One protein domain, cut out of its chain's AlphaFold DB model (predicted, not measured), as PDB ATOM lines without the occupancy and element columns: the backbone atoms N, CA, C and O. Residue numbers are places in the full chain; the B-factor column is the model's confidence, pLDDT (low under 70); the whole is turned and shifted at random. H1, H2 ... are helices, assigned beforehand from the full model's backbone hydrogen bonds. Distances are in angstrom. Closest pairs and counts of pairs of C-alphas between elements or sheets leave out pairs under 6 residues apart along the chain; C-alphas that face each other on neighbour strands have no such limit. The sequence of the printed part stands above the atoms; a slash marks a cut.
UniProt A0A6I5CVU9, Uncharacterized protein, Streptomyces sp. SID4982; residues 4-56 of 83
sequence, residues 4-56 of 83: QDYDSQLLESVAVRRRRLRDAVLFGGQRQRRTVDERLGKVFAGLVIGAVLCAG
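What this domain is: This is residues 4 to 56 of the 83 residues of an uncharacterized protein of Streptomyces sp. SID4982 (UniProt A0A6I5CVU9). Two long helices, H2 and H1, make a wide, open V; they come near each other only around the four-residue turn at its corner, and both arms stick out. Residues 38 to 56 of H2 and 4 to 23 of H1 stand free. The printed part has 53 residues, with two named helices in the order H1, H2 and no named strand, and its class is all helix. It is extended and flat, with a radius of gyration of the C-alphas of 18.5 A and spans of 57 by 29 by 7 A.

Where its parts are: H2, the longest helix, covers residues 31 to 56 and measures 37.9 A, from C-alpha 31 at (29.464, -23.093, -47.558) to C-alpha 56 at (32.625, -8.388, -12.751). H1 covers residues 4 to 26 and measures 31.5 A, beginning with C-alpha 4 at (30.534, -61.436, -31.647).

How they stand to each other: H2 and H1 are near each other, with closest C-alphas 8.1 A apart. A tight link of 4 residues joins them. Every O i to N i+4 pair is within hydrogen-bond range in H1, and 21 of 22 in H2.

The domain as a whole: The C-alphas of Asp 5 and Gly 56, the two farthest apart, are 57.1 A apart. The printed part has no cut. Mean pLDDT of the printed part is 81.3; residues 26 to 35 are under 70.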
ATOM      1  N   GLN A   4      29.719 -62.591 -32.032       78.38
ATOM      2  CA  GLN A   4      30.534 -61.436 -31.647       78.38
ATOM      3  C   GLN A   4      31.310 -60.805 -32.812       78.38
ATOM      4  O   GLN A   4      31.440 -59.582 -32.852       78.38
ATOM      5  N   ASP A   5      31.797 -61.591 -33.775       78.69
ATOM      6  CA  ASP A   5      32.526 -61.047 -34.932       78.69
ATOM      7  C   ASP A   5      31.574 -60.286 -35.877       78.69
ATOM      8  O   ASP A   5      31.944 -59.271 -36.469       78.69
ATOM      9  N   TYR A   6      30.318 -60.740 -35.960       80.06
ATOM     10  CA  TYR A   6      29.245 -60.101 -36.728       80.06
ATOM     11  C   TYR A   6      28.811 -58.770 -36.106       80.06
ATOM     12  O   TYR A   6      28.700 -57.769 -36.814       80.06
ATOM     13  N   ASP A   7      28.622 -58.738 -34.785       87.62
ATOM     14  CA  ASP A   7      28.296 -57.506 -34.060       87.62
ATOM     15  C   ASP A   7      29.439 -56.493 -34.128       87.62
ATOM     16  O   ASP A   7      29.197 -55.300 -34.293       87.62
ATOM     17  N   SER A   8      30.690 -56.957 -34.086       85.19
ATOM     18  CA  SER A   8      31.866 -56.096 -34.247       85.19
ATOM     19  C   SER A   8      31.890 -55.437 -35.630       85.19
ATOM     20  O   SER A   8      32.048 -54.220 -35.724       85.19
ATOM     21  N   GLN A   9      31.621 -56.198 -36.699       82.38
ATOM     22  CA  GLN A   9      31.509 -55.655 -38.061       82.38
ATOM     23  C   GLN A   9      30.320 -54.688 -38.217       82.38
ATOM     24  O   GLN A   9      30.412 -53.664 -38.907       82.38
ATOM     25  N   LEU A  10      29.196 -54.965 -37.550       85.81
ATOM     26  CA  LEU A  10      28.031 -54.079 -37.530       85.81
ATOM     27  C   LEU A  10      28.326 -52.775 -36.784       85.81
ATOM     28  O   LEU A  10      28.015 -51.693 -37.285       85.81
ATOM     29  N   LEU A  11      28.974 -52.850 -35.627       88.31
ATOM     30  CA  LEU A  11      29.349 -51.682 -34.837       88.31
ATOM     31  C   LEU A  11      30.369 -50.817 -35.571       88.31
ATOM     32  O   LEU A  11      30.225 -49.595 -35.580       88.31
ATOM     33  N   GLU A  12      31.345 -51.424 -36.240       88.88
ATOM     34  CA  GLU A  12      32.363 -50.693 -36.989       88.88
ATOM     35  C   GLU A  12      31.752 -49.978 -38.208       88.88
ATOM     36  O   GLU A  12      32.001 -48.790 -38.437       88.88
ATOM     37  N   SER A  13      30.831 -50.633 -38.927       85.69
ATOM     38  CA  SER A  13      30.120 -50.018 -40.058       85.69
ATOM     39  C   SER A  13      29.140 -48.911 -39.635       85.69
ATOM     40  O   SER A  13      29.100 -47.840 -40.258       85.69
ATOM     41  N   VAL A  14      28.386 -49.104 -38.543       87.44
ATOM     42  CA  VAL A  14      27.469 -48.093 -37.992       87.44
ATOM     43  C   VAL A  14      28.252 -46.916 -37.427       87.44
ATOM     44  O   VAL A  14      27.874 -45.773 -37.686       87.44
ATOM     45  N   ALA A  15      29.360 -47.155 -36.724       86.19
ATOM     46  CA  ALA A  15      30.226 -46.098 -36.210       86.19
ATOM     47  C   ALA A  15      30.757 -45.214 -37.346       86.19
ATOM     48  O   ALA A  15      30.679 -43.987 -37.254       86.19
ATOM     49  N   VAL A  16      31.202 -45.809 -38.459       86.38
ATOM     50  CA  VAL A  16      31.658 -45.063 -39.643       86.38
ATOM     51  C   VAL A  16      30.515 -44.280 -40.284       86.38
ATOM     52  O   VAL A  16      30.690 -43.102 -40.608       86.38
ATOM     53  N   ARG A  17      29.326 -44.878 -40.438       83.62
ATOM     54  CA  ARG A  17      28.161 -44.183 -41.011       83.62
ATOM     55  C   ARG A  17      27.723 -43.015 -40.133       83.62
ATOM     56  O   ARG A  17      27.495 -41.920 -40.642       83.62
ATOM     57  N   ARG A  18      27.675 -43.209 -38.814       86.94
ATOM     58  CA  ARG A  18      27.326 -42.168 -37.839       86.94
ATOM     59  C   ARG A  18      28.369 -41.064 -37.808       86.94
ATOM     60  O   ARG A  18      27.994 -39.904 -37.690       86.94
ATOM     61  N   ARG A  19      29.653 -41.403 -37.949       80.12
ATOM     62  CA  ARG A  19      30.749 -40.434 -38.024       80.12
ATOM     63  C   ARG A  19      30.695 -39.616 -39.309       80.12
ATOM     64  O   ARG A  19      30.758 -38.403 -39.220       80.12
ATOM     65  N   ARG A  20      30.453 -40.237 -40.468       81.69
ATOM     66  CA  ARG A  20      30.258 -39.523 -41.746       81.69
ATOM     67  C   ARG A  20      29.013 -38.637 -41.731       81.69
ATOM     68  O   ARG A  20      29.065 -37.526 -42.240       81.69
ATOM     69  N   LEU A  21      27.917 -39.098 -41.120       83.31
ATOM     70  CA  LEU A  21      26.709 -38.289 -40.921       83.31
ATOM     71  C   LEU A  21      26.956 -37.146 -39.935       83.31
ATOM     72  O   LEU A  21      26.555 -36.028 -40.218       83.31
ATOM     73  N   ARG A  22      27.656 -37.383 -38.819       77.38
ATOM     74  CA  ARG A  22      28.075 -36.319 -37.896       77.38
ATOM     75  C   ARG A  22      28.981 -35.323 -38.585       77.38
ATOM     76  O   ARG A  22      28.761 -34.139 -38.419       77.38
ATOM     77  N   ASP A  23      29.937 -35.772 -39.379       71.69
ATOM     78  CA  ASP A  23      30.832 -34.873 -40.090       71.69
ATOM     79  C   ASP A  23      30.086 -34.114 -41.201       71.69
ATOM     80  O   ASP A  23      30.365 -32.948 -41.435       71.69
ATOM     81  N   ALA A  24      29.075 -34.706 -41.838       71.19
ATOM     82  CA  ALA A  24      28.213 -34.008 -42.793       71.19
ATOM     83  C   ALA A  24      27.193 -33.064 -42.125       71.19
ATOM     84  O   ALA A  24      26.809 -32.067 -42.723       71.19
ATOM     85  N   VAL A  25      26.751 -33.349 -40.899       71.00
ATOM     86  CA  VAL A  25      25.821 -32.497 -40.137       71.00
ATOM     87  C   VAL A  25      26.571 -31.351 -39.461       71.00
ATOM     88  O   VAL A  25      26.155 -30.202 -39.561       71.00
ATOM     89  N   LEU A  26      27.698 -31.648 -38.812       67.19
ATOM     90  CA  LEU A  26      28.566 -30.664 -38.162       67.19
ATOM     91  C   LEU A  26      29.317 -29.820 -39.190       67.19
ATOM     92  O   LEU A  26      29.540 -28.636 -38.961       67.19
ATOM     93  N   PHE A  27      29.667 -30.401 -40.338       63.69
ATOM     94  CA  PHE A  27      30.450 -29.722 -41.357       63.69
ATOM     95  C   PHE A  27      29.838 -29.755 -42.767       63.69
ATOM     96  O   PHE A  27      30.580 -29.869 -43.753       63.69
ATOM     97  N   GLY A  28      28.507 -29.657 -42.861       63.81
ATOM     98  CA  GLY A  28      27.740 -29.662 -44.113       63.81
ATOM     99  C   GLY A  28      28.347 -28.836 -45.248       63.81
ATOM    100  O   GLY A  28      29.180 -27.956 -45.024       63.81
ATOM    101  N   GLY A  29      27.948 -29.172 -46.482       62.12
ATOM    102  CA  GLY A  29      28.578 -28.756 -47.743       62.12
ATOM    103  C   GLY A  29      29.275 -27.399 -47.663       62.12
ATOM    104  O   GLY A  29      28.603 -26.414 -47.397       62.12
ATOM    105  N   GLN A  30      30.606 -27.404 -47.839       57.88
ATOM    106  CA  GLN A  30      31.625 -26.325 -47.818       57.88
ATOM    107  C   GLN A  30      31.202 -24.892 -47.406       57.88
ATOM    108  O   GLN A  30      31.872 -24.259 -46.595       57.88
ATOM    109  N   ARG A  31      30.089 -24.371 -47.923       59.28
ATOM    110  CA  ARG A  31      29.464 -23.093 -47.558       59.28
ATOM    111  C   ARG A  31      28.911 -23.037 -46.123       59.28
ATOM    112  O   ARG A  31      28.950 -21.971 -45.505       59.28
ATOM    113  N   GLN A  32      28.454 -24.161 -45.565       60.00
ATOM    114  CA  GLN A  32      27.982 -24.219 -44.176       60.00
ATOM    115  C   GLN A  32      29.150 -24.109 -43.183       60.00
ATOM    116  O   GLN A  32      29.001 -23.434 -42.171       60.00
ATOM    117  N   ARG A  33      30.330 -24.672 -43.503       61.47
ATOM    118  CA  ARG A  33      31.532 -24.631 -42.643       61.47
ATOM    119  C   ARG A  33      31.948 -23.204 -42.275       61.47
ATOM    120  O   ARG A  33      31.995 -22.877 -41.097       61.47
ATOM    121  N   ARG A  34      32.107 -22.316 -43.268       64.31
ATOM    122  CA  ARG A  34      32.432 -20.893 -43.020       64.31
ATOM    123  C   ARG A  34      31.403 -20.195 -42.134       64.31
ATOM    124  O   ARG A  34      31.763 -19.389 -41.289       64.31
ATOM    125  N   THR A  35      30.123 -20.497 -42.336       67.38
ATOM    126  CA  THR A  35      29.041 -19.849 -41.586       67.38
ATOM    127  C   THR A  35      28.961 -20.370 -40.150       67.38
ATOM    128  O   THR A  35      28.635 -19.610 -39.243       67.38
ATOM    129  N   VAL A  36      29.250 -21.656 -39.935       71.44
ATOM    130  CA  VAL A  36      29.256 -22.288 -38.613       71.44
ATOM    131  C   VAL A  36      30.451 -21.815 -37.799       71.44
ATOM    132  O   VAL A  36      30.231 -21.387 -36.675       71.44
ATOM    133  N   ASP A  37      31.659 -21.772 -38.361       75.31
ATOM    134  CA  ASP A  37      32.842 -21.268 -37.647       75.31
ATOM    135  C   ASP A  37      32.680 -19.786 -37.248       75.31
ATOM    136  O   ASP A  37      32.918 -19.413 -36.100       75.31
ATOM    137  N   GLU A  38      32.156 -18.952 -38.152       76.56
ATOM    138  CA  GLU A  38      31.866 -17.531 -37.904       76.56
ATOM    139  C   GLU A  38      30.790 -17.326 -36.817       76.56
ATOM    140  O   GLU A  38      30.881 -16.422 -35.980       76.56
ATOM    141  N   ARG A  39      29.741 -18.160 -36.812       78.19
ATOM    142  CA  ARG A  39      28.675 -18.105 -35.797       78.19
ATOM    143  C   ARG A  39      29.132 -18.683 -34.461       78.19
ATOM    144  O   ARG A  39      28.805 -18.108 -33.429       78.19
ATOM    145  N   LEU A  40      29.899 -19.772 -34.465       83.56
ATOM    146  CA  LEU A  40      30.472 -20.379 -33.262       83.56
ATOM    147  C   LEU A  40      31.441 -19.422 -32.575       83.56
ATOM    148  O   LEU A  40      31.370 -19.285 -31.359       83.56
ATOM    149  N   GLY A  41      32.266 -18.697 -33.338       83.69
ATOM    150  CA  GLY A  41      33.116 -17.632 -32.805       83.69
ATOM    151  C   GLY A  41      32.307 -16.542 -32.095       83.69
ATOM    152  O   GLY A  41      32.655 -16.143 -30.987       83.69
ATOM    153  N   LYS A  42      31.171 -16.122 -32.671       85.38
ATOM    154  CA  LYS A  42      30.263 -15.136 -32.050       85.38
ATOM    155  C   LYS A  42      29.588 -15.668 -30.784       85.38
ATOM    156  O   LYS A  42      29.469 -14.927 -29.812       85.38
ATOM    157  N   VAL A  43      29.184 -16.940 -30.764       91.94
ATOM    158  CA  VAL A  43      28.615 -17.580 -29.564       91.94
ATOM    159  C   VAL A  43      29.665 -17.695 -28.461       91.94
ATOM    160  O   VAL A  43      29.381 -17.336 -27.322       91.94
ATOM    161  N   PHE A  44      30.885 -18.129 -28.790       92.25
ATOM    162  CA  PHE A  44      31.994 -18.182 -27.835       92.25
ATOM    163  C   PHE A  44      32.342 -16.796 -27.294       92.25
ATOM    164  O   PHE A  44      32.489 -16.636 -26.086       92.25
ATOM    165  N   ALA A  45      32.410 -15.783 -28.160       92.12
ATOM    166  CA  ALA A  45      32.629 -14.405 -27.738       92.12
ATOM    167  C   ALA A  45      31.520 -13.924 -26.785       92.12
ATOM    168  O   ALA A  45      31.822 -13.374 -25.730       92.12
ATOM    169  N   GLY A  46      30.249 -14.194 -27.101       94.62
ATOM    170  CA  GLY A  46      29.119 -13.874 -26.224       94.62
ATOM    171  C   GLY A  46      29.182 -14.590 -24.872       94.62
ATOM    172  O   GLY A  46      28.938 -13.967 -23.841       94.62
ATOM    173  N   LEU A  47      29.573 -15.869 -24.859       95.75
ATOM    174  CA  LEU A  47      29.769 -16.650 -23.634       95.75
ATOM    175  C   LEU A  47      30.865 -16.036 -22.753       95.75
ATOM    176  O   LEU A  47      30.661 -15.862 -21.553       95.75
ATOM    177  N   VAL A  48      32.006 -15.677 -23.348       96.44
ATOM    178  CA  VAL A  48      33.124 -15.041 -22.636       96.44
ATOM    179  C   VAL A  48      32.698 -13.685 -22.074       96.44
ATOM    180  O   VAL A  48      32.929 -13.423 -20.898       96.44
ATOM    181  N   ILE A  49      32.021 -12.852 -22.869       96.31
ATOM    182  CA  ILE A  49      31.505 -11.551 -22.417       96.31
ATOM    183  C   ILE A  49      30.523 -11.730 -21.252       96.31
ATOM    184  O   ILE A  49      30.650 -11.046 -20.240       96.31
ATOM    185  N   GLY A  50      29.580 -12.670 -21.358       96.25
ATOM    186  CA  GLY A  50      28.624 -12.974 -20.292       96.25
ATOM    187  C   GLY A  50      29.303 -13.463 -19.012       96.25
ATOM    188  O   GLY A  50      28.952 -13.017 -17.921       96.25
ATOM    189  N   ALA A  51      30.317 -14.323 -19.134       95.88
ATOM    190  CA  ALA A  51      31.101 -14.803 -18.000       95.88
ATOM    191  C   ALA A  51      31.878 -13.668 -17.314       95.88
ATOM    192  O   ALA A  51      31.842 -13.558 -16.089       95.88
ATOM    193  N   VAL A  52      32.528 -12.794 -18.092       95.56
ATOM    194  CA  VAL A  52      33.262 -11.628 -17.575       95.56
ATOM    195  C   VAL A  52      32.316 -10.639 -16.899       95.56
ATOM    196  O   VAL A  52      32.626 -10.167 -15.810       95.56
ATOM    197  N   LEU A  53      31.151 -10.359 -17.490       96.00
ATOM    198  CA  LEU A  53      30.116  -9.523 -16.873       96.00
ATOM    199  C   LEU A  53      29.648 -10.108 -15.542       96.00
ATOM    200  O   LEU A  53      29.595  -9.394 -14.546       96.00
ATOM    201  N   CYS A  54      29.350 -11.407 -15.503       89.56
ATOM    202  CA  CYS A  54      28.898 -12.071 -14.286       89.56
ATOM    203  C   CYS A  54      29.976 -12.021 -13.188       89.56
ATOM    204  O   CYS A  54      29.698 -11.607 -12.062       89.56
ATOM    205  N   ALA A  55      31.228 -12.336 -13.532       91.94
ATOM    206  CA  ALA A  55      32.363 -12.233 -12.616       91.94
ATOM    207  C   ALA A  55      32.607 -10.787 -12.142       91.94
ATOM    208  O   ALA A  55      32.842 -10.554 -10.955       91.94
ATOM    209  N   GLY A  56      32.497  -9.813 -13.048       93.31
ATOM    210  CA  GLY A  56      32.625  -8.388 -12.751       93.31
ATOM    211  C   GLY A  56      31.543  -7.888 -11.792       93.31
ATOM    212  O   GLY A  56      31.863  -7.212 -10.817       93.31
TER     213      GLY A  56